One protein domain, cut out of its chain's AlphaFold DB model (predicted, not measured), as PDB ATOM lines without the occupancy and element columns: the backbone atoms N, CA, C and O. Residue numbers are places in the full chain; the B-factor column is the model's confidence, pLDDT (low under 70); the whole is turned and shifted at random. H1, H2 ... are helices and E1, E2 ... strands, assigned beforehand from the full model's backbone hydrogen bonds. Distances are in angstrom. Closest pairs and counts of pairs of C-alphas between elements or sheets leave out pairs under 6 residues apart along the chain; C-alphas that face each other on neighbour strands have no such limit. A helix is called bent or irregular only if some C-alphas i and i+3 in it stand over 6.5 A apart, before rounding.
ATOM      1  N   ILE A   7     -46.509  49.986   3.184       84.31
ATOM      2  CA  ILE A   7     -45.362  49.347   3.830       84.31
ATOM      3  C   ILE A   7     -44.914  48.181   2.954       84.31
ATOM      4  O   ILE A   7     -45.721  47.335   2.585       84.31
ATOM      5  N   ILE A   8     -43.632  48.135   2.617       85.31
ATOM      6  CA  ILE A   8     -43.031  47.053   1.838       85.31
ATOM      7  C   ILE A   8     -42.182  46.214   2.789       85.31
ATOM      8  O   ILE A   8     -41.207  46.722   3.347       85.31
ATOM      9  N   TRP A   9     -42.590  44.965   3.008       85.56
ATOM     10  CA  TRP A   9     -42.084  44.108   4.081       85.56
ATOM     11  C   TRP A   9     -41.366  42.861   3.545       85.56
ATOM     12  O   TRP A   9     -41.899  42.205   2.651       85.56
ATOM     13  N   PRO A  10     -40.180  42.505   4.064       84.06
ATOM     14  CA  PRO A  10     -39.477  41.300   3.640       84.06
ATOM     15  C   PRO A  10     -40.201  40.039   4.134       84.06
ATOM     16  O   PRO A  10     -40.458  39.894   5.323       84.06
ATOM     17  N   LEU A  11     -40.532  39.125   3.223       81.19
ATOM     18  CA  LEU A  11     -41.298  37.899   3.490       81.19
ATOM     19  C   LEU A  11     -40.599  36.957   4.485       81.19
ATOM     20  O   LEU A  11     -41.251  36.149   5.135       81.19
ATOM     21  N   ASP A  12     -39.277  37.043   4.571       76.00
ATOM     22  CA  ASP A  12     -38.407  36.181   5.365       76.00
ATOM     23  C   ASP A  12     -38.101  36.715   6.776       76.00
ATOM     24  O   ASP A  12     -37.401  36.037   7.526       76.00
ATOM     25  N   ASP A  13     -38.609  37.896   7.153       75.44
ATOM     26  CA  ASP A  13     -38.639  38.337   8.555       75.44
ATOM     27  C   ASP A  13     -40.060  38.184   9.114       75.44
ATOM     28  O   ASP A  13     -40.991  38.856   8.654       75.44
ATOM     29  N   ASP A  14     -40.196  37.356  10.156       65.94
ATOM     30  CA  ASP A  14     -41.449  37.179  10.887       65.94
ATOM     31  C   ASP A  14     -41.948  38.514  11.457       65.94
ATOM     32  O   ASP A  14     -41.212  39.311  12.062       65.94
ATOM     33  N   ASP A  15     -43.242  38.761  11.262       63.59
ATOM     34  CA  ASP A  15     -43.882  40.037  11.567       63.59
ATOM     35  C   ASP A  15     -44.279  40.184  13.053       63.59
ATOM     36  O   ASP A  15     -45.204  40.911  13.414       63.59
ATOM     37  N   ASP A  16     -43.535  39.530  13.946       64.75
ATOM     38  CA  ASP A  16     -43.856  39.350  15.369       64.75
ATOM     39  C   ASP A  16     -43.715  40.628  16.220       64.75
ATOM     40  O   ASP A  16     -43.768  40.590  17.449       64.75
ATOM     41  N   GLY A  17     -43.443  41.784  15.603       63.66
ATOM     42  CA  GLY A  17     -43.286  43.071  16.302       63.66
ATOM     43  C   GLY A  17     -42.045  43.200  17.207       63.66
ATOM     44  O   GLY A  17     -41.728  44.295  17.656       63.66
ATOM     45  N   GLN A  18     -41.280  42.128  17.429       67.31
ATOM     46  CA  GLN A  18     -40.091  42.127  18.301       67.31
ATOM     47  C   GLN A  18     -38.784  42.501  17.589       67.31
ATOM     48  O   GLN A  18     -38.284  41.710  16.796       67.31
ATOM     49  N   GLY A  19     -38.209  43.672  17.868       75.88
ATOM     50  CA  GLY A  19     -36.917  44.115  17.317       75.88
ATOM     51  C   GLY A  19     -37.002  45.440  16.554       75.88
ATOM     52  O   GLY A  19     -38.085  45.891  16.183       75.88
ATOM     53  N   ILE A  20     -35.853  46.081  16.330       83.38
ATOM     54  CA  ILE A  20     -35.780  47.416  15.719       83.38
ATOM     55  C   ILE A  20     -35.773  47.274  14.196       83.38
ATOM     56  O   ILE A  20     -34.869  46.664  13.626       83.38
ATOM     57  N   CYS A  21     -36.776  47.842  13.531       86.81
ATOM     58  CA  CYS A  21     -36.874  47.816  12.075       86.81
ATOM     59  C   CYS A  21     -36.024  48.927  11.453       86.81
ATOM     60  O   CYS A  21     -35.980  50.052  11.956       86.81
ATOM     61  N   TYR A  22     -35.382  48.637  10.327       88.00
ATOM     62  CA  TYR A  22     -34.622  49.621   9.562       88.00
ATOM     63  C   TYR A  22     -34.903  49.496   8.067       88.00
ATOM     64  O   TYR A  22     -35.326  48.454   7.561       88.00
ATOM     65  N   GLY A  23     -34.660  50.581   7.345       86.69
ATOM     66  CA  GLY A  23     -34.897  50.656   5.914       86.69
ATOM     67  C   GLY A  23     -35.003  52.099   5.455       86.69
ATOM     68  O   GLY A  23     -34.269  52.958   5.935       86.69
ATOM     69  N   TRP A  24     -35.909  52.375   4.528       87.12
ATOM     70  CA  TRP A  24     -36.044  53.695   3.923       87.12
ATOM     71  C   TRP A  24     -37.453  54.239   4.094       87.12
ATOM     72  O   TRP A  24     -38.439  53.566   3.784       87.12
ATOM     73  N   ALA A  25     -37.535  55.482   4.563       83.19
ATOM     74  CA  ALA A  25     -38.782  56.220   4.673       83.19
ATOM     75  C   ALA A  25     -38.916  57.222   3.521       83.19
ATOM     76  O   ALA A  25     -37.987  57.961   3.197       83.19
ATOM     77  N   SER A  26     -40.095  57.252   2.913       78.69
ATOM     78  CA  SER A  26     -40.530  58.258   1.949       78.69
ATOM     79  C   SER A  26     -41.857  58.860   2.415       78.69
ATOM     80  O   SER A  26     -42.542  58.288   3.261       78.69
ATOM     81  N   SER A  27     -42.257  59.999   1.852       73.62
ATOM     82  CA  SER A  27     -43.438  60.767   2.282       73.62
ATOM     83  C   SER A  27     -44.761  59.987   2.252       73.62
ATOM     84  O   SER A  27     -45.718  60.390   2.903       73.62
ATOM     85  N   THR A  28     -44.829  58.879   1.508       74.06
ATOM     86  CA  THR A  28     -46.029  58.031   1.370       74.06
ATOM     87  C   THR A  28     -45.752  56.532   1.539       74.06
ATOM     88  O   THR A  28     -46.663  55.714   1.389       74.06
ATOM     89  N   ARG A  29     -44.496  56.139   1.806       81.56
ATOM     90  CA  ARG A  29     -44.059  54.733   1.753       81.56
ATOM     91  C   ARG A  29     -42.956  54.423   2.750       81.56
ATOM     92  O   ARG A  29     -42.059  55.236   2.953       81.56
ATOM     93  N   LEU A  30     -42.980  53.208   3.278       84.56
ATOM     94  CA  LEU A  30     -41.948  52.665   4.156       84.56
ATOM     95  C   LEU A  30     -41.419  51.368   3.540       84.56
ATOM     96  O   LEU A  30     -42.173  50.412   3.387       84.56
ATOM     97  N   CYS A  31     -40.143  51.333   3.161       85.00
ATOM     98  CA  CYS A  31     -39.485  50.129   2.653       85.00
ATOM     99  C   CYS A  31     -38.621  49.527   3.758       85.00
ATOM    100  O   CYS A  31     -37.581  50.091   4.099       85.00
ATOM    101  N   VAL A  32     -39.038  48.391   4.309       86.88
ATOM    102  CA  VAL A  32     -38.312  47.696   5.375       86.88
ATOM    103  C   VAL A  32     -37.223  46.830   4.746       86.88
ATOM    104  O   VAL A  32     -37.506  45.956   3.930       86.88
ATOM    105  N   ALA A  33     -35.962  47.084   5.099       83.94
ATOM    106  CA  ALA A  33     -34.829  46.261   4.665       83.94
ATOM    107  C   ALA A  33     -34.682  45.015   5.552       83.94
ATOM    108  O   ALA A  33     -34.327  43.929   5.087       83.94
ATOM    109  N   GLY A  34     -34.999  45.167   6.835       85.38
ATOM    110  CA  GLY A  34     -35.092  44.072   7.778       85.38
ATOM    111  C   GLY A  34     -35.168  44.558   9.213       85.38
ATOM    112  O   GLY A  34     -35.425  45.736   9.490       85.38
ATOM    113  N   LYS A  35     -34.911  43.622  10.119       86.56
ATOM    114  CA  LYS A  35     -34.951  43.844  11.560       86.56
ATOM    115  C   LYS A  35     -33.616  43.526  12.224       86.56
ATOM    116  O   LYS A  35     -32.878  42.646  11.773       86.56
ATOM    117  N   PHE A  36     -33.304  44.274  13.275       82.69
ATOM    118  CA  PHE A  36     -32.262  43.916  14.230       82.69
ATOM    119  C   PHE A  36     -32.786  42.878  15.220       82.69
ATOM    120  O   PHE A  36     -33.958  42.925  15.605       82.69
ATOM    121  N   ASP A  37     -31.892  42.008  15.687       78.00
ATOM    122  CA  ASP A  37     -32.185  41.089  16.785       78.00
ATOM    123  C   ASP A  37     -32.661  41.860  18.028       78.00
ATOM    124  O   ASP A  37     -32.156  42.944  18.344       78.00
ATOM    125  N   SER A  38     -33.605  41.280  18.773       73.56
ATOM    126  CA  SER A  38     -34.254  41.886  19.951       73.56
ATOM    127  C   SER A  38     -33.292  42.319  21.067       73.56
ATOM    128  O   SER A  38     -33.681  43.072  21.955       73.56
ATOM    129  N   ASN A  39     -32.043  41.854  21.029       76.00
ATOM    130  CA  ASN A  39     -31.024  42.104  22.047       76.00
ATOM    131  C   ASN A  39     -30.171  43.357  21.772       76.00
ATOM    132  O   ASN A  39     -29.291  43.682  22.569       76.00
ATOM    133  N   ILE A  40     -30.378  44.042  20.643       79.75
ATOM    134  CA  ILE A  40     -29.570  45.195  20.225       79.75
ATOM    135  C   ILE A  40     -30.221  46.499  20.708       79.75
ATOM    136  O   ILE A  40     -31.408  46.735  20.488       79.75
ATOM    137  N   SER A  41     -29.437  47.367  21.359       84.50
ATOM    138  CA  SER A  41     -29.899  48.692  21.790       84.50
ATOM    139  C   SER A  41     -30.089  49.644  20.601       84.50
ATOM    140  O   SER A  41     -29.408  49.531  19.581       84.50
ATOM    141  N   PHE A  42     -30.983  50.627  20.747       83.69
ATOM    142  CA  PHE A  42     -31.258  51.627  19.707       83.69
ATOM    143  C   PHE A  42     -30.001  52.386  19.253       83.69
ATOM    144  O   PHE A  42     -29.799  52.599  18.059       83.69
ATOM    145  N   GLU A  43     -29.127  52.740  20.195       84.12
ATOM    146  CA  GLU A  43     -27.874  53.448  19.919       84.12
ATOM    147  C   GLU A  43     -26.897  52.572  19.114       84.12
ATOM    148  O   GLU A  43     -26.389  52.997  18.078       84.12
ATOM    149  N   SER A  44     -26.748  51.295  19.491       83.31
ATOM    150  CA  SER A  44     -25.905  50.345  18.754       83.31
ATOM    151  C   SER A  44     -26.443  50.051  17.348       83.31
ATOM    152  O   SER A  44     -25.669  49.924  16.396       83.31
ATOM    153  N   ALA A  45     -27.768  49.982  17.192       82.06
ATOM    154  CA  ALA A  45     -28.417  49.842  15.892       82.06
ATOM    155  C   ALA A  45     -28.141  51.058  14.990       82.06
ATOM    156  O   ALA A  45     -27.809  50.898  13.811       82.06
ATOM    157  N   GLN A  46     -28.221  52.272  15.543       85.06
ATOM    158  CA  GLN A  46     -27.944  53.500  14.803       85.06
ATOM    159  C   GLN A  46     -26.472  53.594  14.377       85.06
ATOM    160  O   GLN A  46     -26.196  53.965  13.235       85.06
ATOM    161  N   ASP A  47     -25.536  53.200  15.241       84.69
ATOM    162  CA  ASP A  47     -24.106  53.185  14.920       84.69
ATOM    163  C   ASP A  47     -23.765  52.177  13.817       84.69
ATOM    164  O   ASP A  47     -23.013  52.496  12.892       84.69
ATOM    165  N   ARG A  48     -24.382  50.987  13.834       81.88
ATOM    166  CA  ARG A  48     -24.227  49.993  12.756       81.88
ATOM    167  C   ARG A  48     -24.733  50.519  11.418       81.88
ATOM    168  O   ARG A  48     -24.045  50.355  10.413       81.88
ATOM    169  N   LEU A  49     -25.882  51.194  11.394       82.81
ATOM    170  CA  LEU A  49     -26.402  51.811  10.168       82.81
ATOM    171  C   LEU A  49     -25.499  52.946   9.668       82.81
ATOM    172  O   LEU A  49     -25.282  53.061   8.466       82.81
ATOM    173  N   ARG A  50     -24.924  53.747  10.573       82.12
ATOM    174  CA  ARG A  50     -23.959  54.808  10.225       82.12
ATOM    175  C   ARG A  50     -22.631  54.267   9.697       82.12
ATOM    176  O   ARG A  50     -21.974  54.957   8.926       82.12
ATOM    177  N   SER A  51     -22.244  53.056  10.098       80.12
ATOM    178  CA  SER A  51     -21.025  52.391   9.619       80.12
ATOM    179  C   SER A  51     -21.145  51.807   8.205       80.12
ATOM    180  O   SER A  51     -20.140  51.390   7.627       80.12
ATOM    181  N   LEU A  52     -22.356  51.772   7.632       74.81
ATOM    182  CA  LEU A  52     -22.573  51.268   6.279       74.81
ATOM    183  C   LEU A  52     -21.963  52.210   5.227       74.81
ATOM    184  O   LEU A  52     -21.990  53.432   5.391       74.81
ATOM    185  N   PRO A  53     -21.450  51.663   4.110       66.94
ATOM    186  CA  PRO A  53     -20.966  52.482   3.009       66.94
ATOM    187  C   PRO A  53     -22.097  53.369   2.452       66.94
ATOM    188  O   PRO A  53     -23.243  52.915   2.364       66.94
ATOM    189  N   PRO A  54     -21.806  54.624   2.053       60.75
ATOM    190  CA  PRO A  54     -22.817  55.535   1.530       60.75
ATOM    191  C   PRO A  54     -23.439  54.965   0.248       60.75
ATOM    192  O   PRO A  54     -22.764  54.776  -0.764       60.75
ATOM    193  N   GLY A  55     -24.739  54.667   0.307       60.81
ATOM    194  CA  GLY A  55     -25.521  54.205  -0.838       60.81
ATOM    195  C   GLY A  55     -25.875  55.342  -1.812       60.81
ATOM    196  O   GLY A  55     -25.809  56.516  -1.449       60.81
ATOM    197  N   PRO A  56     -26.302  55.018  -3.045       54.16
ATOM    198  CA  PRO A  56     -26.453  55.989  -4.133       54.16
ATOM    199  C   PRO A  56     -27.580  57.025  -3.962       54.16
ATOM    200  O   PRO A  56     -27.543  58.048  -4.641       54.16
ATOM    201  N   HIS A  57     -28.579  56.798  -3.094       60.84
ATOM    202  CA  HIS A  57     -29.767  57.671  -3.023       60.84
ATOM    203  C   HIS A  57     -30.241  58.051  -1.608       60.84
ATOM    204  O   HIS A  57     -30.816  59.122  -1.444       60.84
ATOM    205  N   SER A  58     -30.020  57.220  -0.583       72.44
ATOM    206  CA  SER A  58     -30.222  57.577   0.836       72.44
ATOM    207  C   SER A  58     -29.685  56.472   1.757       72.44
ATOM    208  O   SER A  58     -29.833  55.288   1.428       72.44
ATOM    209  N   PRO A  59     -29.058  56.817   2.898       78.31
ATOM    210  CA  PRO A  59     -28.670  55.823   3.888       78.31
ATOM    211  C   PRO A  59     -29.921  55.222   4.551       78.31
ATOM    212  O   PRO A  59     -30.895  55.949   4.771       78.31
ATOM    213  N   PRO A  60     -29.915  53.918   4.872       83.25
ATOM    214  CA  PRO A  60     -30.997  53.313   5.632       83.25
ATOM    215  C   PRO A  60     -31.072  53.935   7.032       83.25
ATOM    216  O   PRO A  60     -30.058  54.156   7.696       83.25
ATOM    217  N   THR A  61     -32.289  54.198   7.488       86.62
ATOM    218  CA  THR A  61     -32.590  54.745   8.811       86.62
ATOM    219  C   THR A  61     -33.431  53.763   9.611       86.62
ATOM    220  O   THR A  61     -34.062  52.857   9.064       86.62
ATOM    221  N   ILE A  62     -33.464  53.955  10.926       86.38
ATOM    222  CA  ILE A  62     -34.420  53.256  11.785       86.38
ATOM    223  C   ILE A  62     -35.830  53.723  11.404       86.38
ATOM    224  O   ILE A  62     -36.049  54.918  11.193       86.38
ATOM    225  N   LEU A  63     -36.754  52.777  11.256       83.88
ATOM    226  CA  LEU A  63     -38.133  53.043  10.860       83.88
ATOM    227  C   LEU A  63     -39.039  52.985  12.085       83.88
ATOM    228  O   LEU A  63     -39.063  51.980  12.793       83.88
ATOM    229  N   ASP A  64     -39.807  54.051  12.291       79.12
ATOM    230  CA  ASP A  64     -40.885  54.086  13.274       79.12
ATOM    231  C   ASP A  64     -42.169  53.584  12.604       79.12
ATOM    232  O   ASP A  64     -42.872  54.324  11.910       79.12
ATOM    233  N   ILE A  65     -42.399  52.273  12.689       74.25
ATOM    234  CA  ILE A  65     -43.574  51.639  12.091       74.25
ATOM    235  C   ILE A  65     -44.712  51.704  13.110       74.25
ATOM    236  O   ILE A  65     -44.540  51.209  14.226       74.25
ATOM    237  N   PRO A  66     -45.876  52.270  12.744       67.94
ATOM    238  CA  PRO A  66     -46.993  52.375  13.665       67.94
ATOM    239  C   PRO A  66     -47.415  50.987  14.180       67.94
ATOM    240  O   PRO A  66     -47.469  50.031  13.397       67.94
ATOM    241  N   PRO A  67     -47.736  50.867  15.483       60.31
ATOM    242  CA  PRO A  67     -48.114  49.594  16.096       60.31
ATOM    243  C   PRO A  67     -49.458  49.071  15.574       60.31
ATOM    244  O   PRO A  67     -49.668  47.862  15.531       60.31
ATOM    245  N   ASP A  68     -50.354  49.965  15.139       63.81
ATOM    246  CA  ASP A  68     -51.602  49.600  14.472       63.81
ATOM    247  C   ASP A  68     -51.421  49.613  12.949       63.81
ATOM    248  O   ASP A  68     -51.413  50.655  12.289       63.81
ATOM    249  N   ARG A  69     -51.237  48.416  12.394       67.12
ATOM    250  CA  ARG A  69     -50.961  48.193  10.970       67.12
ATOM    251  C   ARG A  69     -52.221  48.022  10.125       67.12
ATOM    252  O   ARG A  69     -52.120  47.964   8.904       67.12
ATOM    253  N   SER A  70     -53.400  47.986  10.750       63.84
ATOM    254  CA  SER A  70     -54.688  47.778  10.072       63.84
ATOM    255  C   SER A  70     -55.054  48.897   9.085       63.84
ATOM    256  O   SER A  70     -55.806  48.674   8.137       63.84
ATOM    257  N   ALA A  71     -54.481  50.089   9.271       65.44
ATOM    258  CA  ALA A  71     -54.661  51.248   8.399       65.44
ATOM    259  C   ALA A  71     -53.633  51.344   7.248       65.44
ATOM    260  O   ALA A  71     -53.721  52.264   6.431       65.44
ATOM    261  N   CYS A  72     -52.654  50.433   7.179       73.69
ATOM    262  CA  CYS A  72     -51.579  50.452   6.183       73.69
ATOM    263  C   CYS A  72     -51.789  49.382   5.105       73.69
ATOM    264  O   CYS A  72     -52.280  48.291   5.377       73.69
ATOM    265  N   ASN A  73     -51.359  49.671   3.874       80.94
ATOM    266  CA  ASN A  73     -51.294  48.658   2.820       80.94
ATOM    267  C   ASN A  73     -49.931  47.955   2.890       80.94
ATOM    268  O   ASN A  73     -48.914  48.619   2.689       80.94
ATOM    269  N   ILE A  74     -49.895  46.655   3.192       81.81
ATOM    270  CA  ILE A  74     -48.646  45.890   3.314       81.81
ATOM    271  C   ILE A  74     -48.414  45.077   2.040       81.81
ATOM    272  O   ILE A  74     -49.254  44.276   1.636       81.81
ATOM    273  N   VAL A  75     -47.250  45.265   1.425       82.88
ATOM    274  CA  VAL A  75     -46.782  44.497   0.269       82.88
ATOM    275  C   VAL A  75     -45.570  43.685   0.697       82.88
ATOM    276  O   VAL A  75     -44.528  44.249   1.028       82.88
ATOM    277  N   TYR A  76     -45.693  42.362   0.678       82.56
ATOM    278  CA  TYR A  76     -44.573  41.482   0.988       82.56
ATOM    279  C   TYR A  76     -43.664  41.303  -0.231       82.56
ATOM    280  O   TYR A  76     -44.149  41.182  -1.357       82.56
ATOM    281  N   TYR A  77     -42.351  41.281  -0.012       81.31
ATOM    282  CA  TYR A  77     -41.359  41.005  -1.050       81.31
ATOM    283  C   TYR A  77     -40.335  39.983  -0.573       81.31
ATOM    284  O   TYR A  77     -40.006  39.910   0.605       81.31
ATOM    285  N   GLU A  78     -39.801  39.196  -1.497       76.50
ATOM    286  CA  GLU A  78     -38.758  38.224  -1.189       76.50
ATOM    287  C   GLU A  78     -37.371  38.885  -1.266       76.50
ATOM    288  O   GLU A  78     -37.019  39.503  -2.278       76.50
ATOM    289  N   ARG A  79     -36.569  38.777  -0.193       73.94
ATOM    290  CA  ARG A  79     -35.182  39.267  -0.176       73.94
ATOM    291  C   ARG A  79     -34.278  38.301  -0.920       73.94
ATOM    292  O   ARG A  79     -33.681  37.402  -0.330       73.94
ATOM    293  N   TYR A  80     -34.110  38.526  -2.212       63.31
ATOM    294  CA  TYR A  80     -33.172  37.727  -2.982       63.31
ATOM    295  C   TYR A  80     -31.718  38.020  -2.577       63.31
ATOM    296  O   TYR A  80     -31.318  39.189  -2.534       63.31
ATOM    297  N   PRO A  81     -30.894  36.985  -2.313       58.12
ATOM    298  CA  PRO A  81     -29.455  37.168  -2.228       58.12
ATOM    299  C   PRO A  81     -28.948  37.766  -3.534       58.12
ATOM    300  O   PRO A  81     -29.474  37.468  -4.606       58.12
ATOM    301  N   SER A  82     -27.907  38.597  -3.454       50.75
ATOM    302  CA  SER A  82     -27.363  39.401  -4.566       50.75
ATOM    303  C   SER A  82     -26.888  38.618  -5.805       50.75
ATOM    304  O   SER A  82     -26.355  39.218  -6.739       50.75
ATOM    305  N   GLU A  83     -27.052  37.297  -5.786       48.41
ATOM    306  CA  GLU A  83     -26.721  36.313  -6.816       48.41
ATOM    307  C   GLU A  83     -27.919  35.903  -7.683       48.41
ATOM    308  O   GLU A  83     -27.734  35.395  -8.785       48.41
ATOM    309  N   SER A  84     -29.145  36.124  -7.204       42.00
ATOM    310  CA  SER A  84     -30.362  35.943  -7.989       42.00
ATOM    311  C   SER A  84     -30.601  37.209  -8.812       42.00
ATOM    312  O   SER A  84     -30.455  38.325  -8.307       42.00
ATOM    313  N   LEU A  85     -30.892  37.018 -10.100       44.81
ATOM    314  CA  LEU A  85     -31.203  38.051 -11.090       44.81
ATOM    315  C   LEU A  85     -31.975  39.217 -10.462       44.81
ATOM    316  O   LEU A  85     -33.139  39.089 -10.088       44.81
ATOM    317  N   ARG A  86     -31.291  40.359 -10.331       49.75
ATOM    318  CA  ARG A  86     -31.867  41.553  -9.711       49.75
ATOM    319  C   ARG A  86     -33.031  42.061 -10.558       49.75
ATOM    320  O   ARG A  86     -33.034  41.902 -11.780       49.75
ATOM    321  N   PHE A  87     -33.971  42.746  -9.918       45.81
ATOM    322  CA  PHE A  87     -34.999  43.510 -10.615       45.81
ATOM    323  C   PHE A  87     -34.301  44.590 -11.456       45.81
ATOM    324  O   PHE A  87     -33.813  45.579 -10.903       45.81
ATOM    325  N   TYR A  88     -34.178  44.374 -12.773       51.88
ATOM    326  CA  TYR A  88     -33.495  45.305 -13.669       51.88
ATOM    327  C   TYR A  88     -34.432  46.088 -14.573       51.88
ATOM    328  O   TYR A  88     -35.325  45.565 -15.236       51.88
ATOM    329  N   ASP A  89     -34.121  47.379 -14.585       46.66
ATOM    330  CA  ASP A  89     -34.594  48.426 -15.464       46.66
ATOM    331  C   ASP A  89     -34.087  48.198 -16.896       46.66
ATOM    332  O   ASP A  89     -32.887  48.264 -17.165       46.66
ATOM    333  N   MET A  90     -35.009  47.903 -17.814       40.91
ATOM    334  CA  MET A  90     -34.701  47.677 -19.229       40.91
ATOM    335  C   MET A  90     -34.668  48.966 -20.067       40.91
ATOM    336  O   MET A  90     -34.494  48.875 -21.284       40.91
ATOM    337  N   ARG A  91     -34.850  50.169 -19.493       43.22
ATOM    338  CA  ARG A  91     -34.879  51.413 -20.286       43.22
ATOM    339  C   ARG A  91     -34.082  52.542 -19.650       43.22
ATOM    340  O   ARG A  91     -34.334  52.976 -18.537       43.22
ATOM    341  N   GLY A 100     -46.335  54.879  -8.510       63.03
ATOM    342  CA  GLY A 100     -46.038  53.439  -8.464       63.03
ATOM    343  C   GLY A 100     -44.573  53.112  -8.118       63.03
ATOM    344  O   GLY A 100     -43.912  53.891  -7.430       63.03
ATOM    345  N   LEU A 101     -44.071  51.949  -8.552       65.00
ATOM    346  CA  LEU A 101     -42.690  51.483  -8.325       65.00
ATOM    347  C   LEU A 101     -41.673  52.468  -8.931       65.00
ATOM    348  O   LEU A 101     -41.533  52.551 -10.147       65.00
ATOM    349  N   ASP A 102     -40.982  53.219  -8.073       70.88
ATOM    350  CA  ASP A 102     -39.962  54.194  -8.473       70.88
ATOM    351  C   ASP A 102     -38.562  53.549  -8.499       70.88
ATOM    352  O   ASP A 102     -38.308  52.565  -7.798       70.88
ATOM    353  N   ARG A 103     -37.620  54.117  -9.262       67.56
ATOM    354  CA  ARG A 103     -36.224  53.639  -9.332       67.56
ATOM    355  C   ARG A 103     -35.552  53.620  -7.966       67.56
ATOM    356  O   ARG A 103     -34.782  52.707  -7.676       67.56
ATOM    357  N   SER A 104     -35.875  54.598  -7.120       71.56
ATOM    358  CA  SER A 104     -35.409  54.635  -5.733       71.56
ATOM    359  C   SER A 104     -35.828  53.370  -4.982       71.56
ATOM    360  O   SER A 104     -34.995  52.723  -4.358       71.56
ATOM    361  N   LEU A 105     -37.082  52.940  -5.143       74.38
ATOM    362  CA  LEU A 105     -37.605  51.746  -4.490       74.38
ATOM    363  C   LEU A 105     -36.969  50.459  -5.035       74.38
ATOM    364  O   LEU A 105     -36.601  49.588  -4.257       74.38
ATOM    365  N   ILE A 106     -36.773  50.345  -6.350       73.31
ATOM    366  CA  ILE A 106     -36.081  49.185  -6.946       73.31
ATOM    367  C   ILE A 106     -34.639  49.093  -6.425       73.31
ATOM    368  O   ILE A 106     -34.161  48.012  -6.084       73.31
ATOM    369  N   SER A 107     -33.951  50.231  -6.313       72.62
ATOM    370  CA  SER A 107     -32.611  50.304  -5.724       72.62
ATOM    371  C   SER A 107     -32.613  49.883  -4.250       72.62
ATOM    372  O   SER A 107     -31.781  49.077  -3.841       72.62
ATOM    373  N   GLN A 108     -33.591  50.347  -3.466       77.75
ATOM    374  CA  GLN A 108     -33.773  49.968  -2.060       77.75
ATOM    375  C   GLN A 108     -34.031  48.464  -1.894       77.75
ATOM    376  O   GLN A 108     -33.376  47.824  -1.076       77.75
ATOM    377  N   LEU A 109     -34.904  47.876  -2.718       77.44
ATOM    378  CA  LEU A 109     -35.177  46.434  -2.722       77.44
ATOM    379  C   LEU A 109     -33.921  45.619  -3.051       77.44
ATOM    380  O   LEU A 109     -33.613  44.645  -2.369       77.44
ATOM    381  N   ASN A 110     -33.152  46.057  -4.050       71.38
ATOM    382  CA  ASN A 110     -31.900  45.407  -4.436       71.38
ATOM    383  C   ASN A 110     -30.813  45.510  -3.346       71.38
ATOM    384  O   ASN A 110     -29.968  44.622  -3.234       71.38
ATOM    385  N   LEU A 111     -30.819  46.581  -2.543       74.25
ATOM    386  CA  LEU A 111     -29.865  46.796  -1.449       74.25
ATOM    387  C   LEU A 111     -30.292  46.141  -0.129       74.25
ATOM    388  O   LEU A 111     -29.434  45.878   0.716       74.25
ATOM    389  N   ALA A 112     -31.584  45.860   0.054       77.88
ATOM    390  CA  ALA A 112     -32.146  45.374   1.312       77.88
ATOM    391  C   ALA A 112     -31.441  44.114   1.832       77.88
ATOM    392  O   ALA A 112     -31.038  44.074   2.993       77.88
ATOM    393  N   HIS A 113     -31.211  43.121   0.968       75.69
ATOM    394  CA  HIS A 113     -30.543  41.878   1.363       75.69
ATOM    395  C   HIS A 113     -29.071  42.096   1.753       75.69
ATOM    396  O   HIS A 113     -28.600  41.549   2.750       75.69
ATOM    397  N   GLN A 114     -28.332  42.915   0.996       73.81
ATOM    398  CA  GLN A 114     -26.922  43.207   1.287       73.81
ATOM    399  C   GLN A 114     -26.771  43.945   2.616       73.81
ATOM    400  O   GLN A 114     -25.933  43.575   3.437       73.81
ATOM    401  N   ILE A 115     -27.615  44.952   2.846       77.31
ATOM    402  CA  ILE A 115     -27.643  45.698   4.103       77.31
ATOM    403  C   ILE A 115     -28.030  44.766   5.246       77.31
ATOM    404  O   ILE A 115     -27.337  44.754   6.256       77.31
ATOM    405  N   HIS A 116     -29.052  43.926   5.075       80.31
ATOM    406  CA  HIS A 116     -29.445  42.968   6.105       80.31
ATOM    407  C   HIS A 116     -28.311  42.011   6.484       80.31
ATOM    408  O   HIS A 116     -28.055  41.790   7.669       80.31
ATOM    409  N   SER A 117     -27.578  41.494   5.496       73.94
ATOM    410  CA  SER A 117     -26.432  40.616   5.743       73.94
ATOM    411  C   SER A 117     -25.292  41.333   6.471       73.94
ATOM    412  O   SER A 117     -24.741  40.782   7.421       73.94
ATOM    413  N   LEU A 118     -24.957  42.563   6.060       73.81
ATOM    414  CA  LEU A 118     -23.898  43.372   6.677       73.81
ATOM    415  C   LEU A 118     -24.244  43.762   8.118       73.81
ATOM    416  O   LEU A 118     -23.417  43.631   9.018       73.81
ATOM    417  N   VAL A 119     -25.477  44.208   8.340       77.62
ATOM    418  CA  VAL A 119     -25.969  44.700   9.632       77.62
ATOM    419  C   VAL A 119     -26.055  43.580  10.672       77.62
ATOM    420  O   VAL A 119     -25.680  43.779  11.834       77.62
ATOM    421  N   ASN A 120     -26.492  42.392  10.246       74.69
ATOM    422  CA  ASN A 120     -26.618  41.218  11.110       74.69
ATOM    423  C   ASN A 120     -25.348  40.351  11.143       74.69
ATOM    424  O   ASN A 120     -25.352  39.285  11.753       74.69
ATOM    425  N   GLY A 121     -24.256  40.781  10.496       64.19
ATOM    426  CA  GLY A 121     -22.980  40.055  10.486       64.19
ATOM    427  C   GLY A 121     -23.068  38.646   9.888       64.19
ATOM    428  O   GLY A 121     -22.180  37.822  10.110       64.19
TER     429      GLY A 121
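What this domain is: This is residues 7 to 91 and 100 to 121 of the 287 residues of an uncharacterized protein of Candolleomyces aberdarensis (UniProt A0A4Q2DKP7). A strongly twisted slab of four strands, E2, E3, E1 and E4 side by side, has one long, kinked helix, H2, packed over one face along E3, while the short helix H1 only grazes the sheet near E2. From H1 a long loop, residues 51 to 72, runs past E2, pairing briefly with it, to E4 at the other edge; after E4 a loop with no named element, residues 78 to 91, leads to a cut. The printed part has 107 residues, under half of them in the named elements E1, E2, E3, H1, E4 and H2, in that order; the sheet is mixed and the class is mixed, helices and strands. The whole is compact, with a radius of gyration of the C-alphas of 13.5 A and spans of 42 by 34 by 24 A.

Where its parts are: Find C-alpha 7 at (-45.362, 49.347, 3.830); there E1 begins, residues 7 to 10, 10.0 A long. Go on to E2, residues 21 to 26, 15.0 A, and E3, residues 29 to 35, 17.3 A. H1, residues 42 to 50, begins with C-alpha 42 at (-31.258, 51.627, 19.707) and measures 12.4 A. E4, residues 73 to 77, measures 13.1 A. H2, residues 103 to 119, measures 23.3 A and ends with C-alpha 119 at (-25.969, 44.700, 9.632).

How they stand to each other: Start with the hairpin of E2 and E3, antiparallel, where N 24 and O 31 are 2.9 A apart. E3 and E1 are parallel, with N 8 and O 30 at 2.8 A. E1 and E4 are parallel, with N 75 and O 7 at 2.8 A. E3, H1 and E4 form a split strand-helix-strand unit, two parallel strands with E1 between them, and its crossover is right-handed. The fold has two layers, H2 on one face of the sheet at a height over the sheet of 8.7 A. H2 lies over E3 and, only just, with 3 C-alphas, over E1; it runs along the strands, at 12 degrees to E3 on the local plane. The closest C-alphas of E3 and H2 are those of Ala 33 and Ala 112, 4.4 A apart. H2 has a kink of 41 degrees near residue 113 and is only just irregular, C-alphas 110 and 113 being 6.9 A apart. H1 and H2 are close but not clearly touching, closest at the C-alphas of Arg 48 and Val 119, 6.4 A. Each O i to N i+4 pair is within hydrogen-bond range in H1, and 11 of 13 are in H2.

The domain as a whole: Look at the C-alphas of Asn 39 and Arg 91, the two farthest apart, at 43.5 A. Residues 92 to 99 are not printed, and C-alphas 91 and 100 stand 16.4 A apart across that cut. The link from H1 to E4 is long. The mean pLDDT of the printed part is 73.4, and it is under 70 in 32 residues, among them 80 to 91.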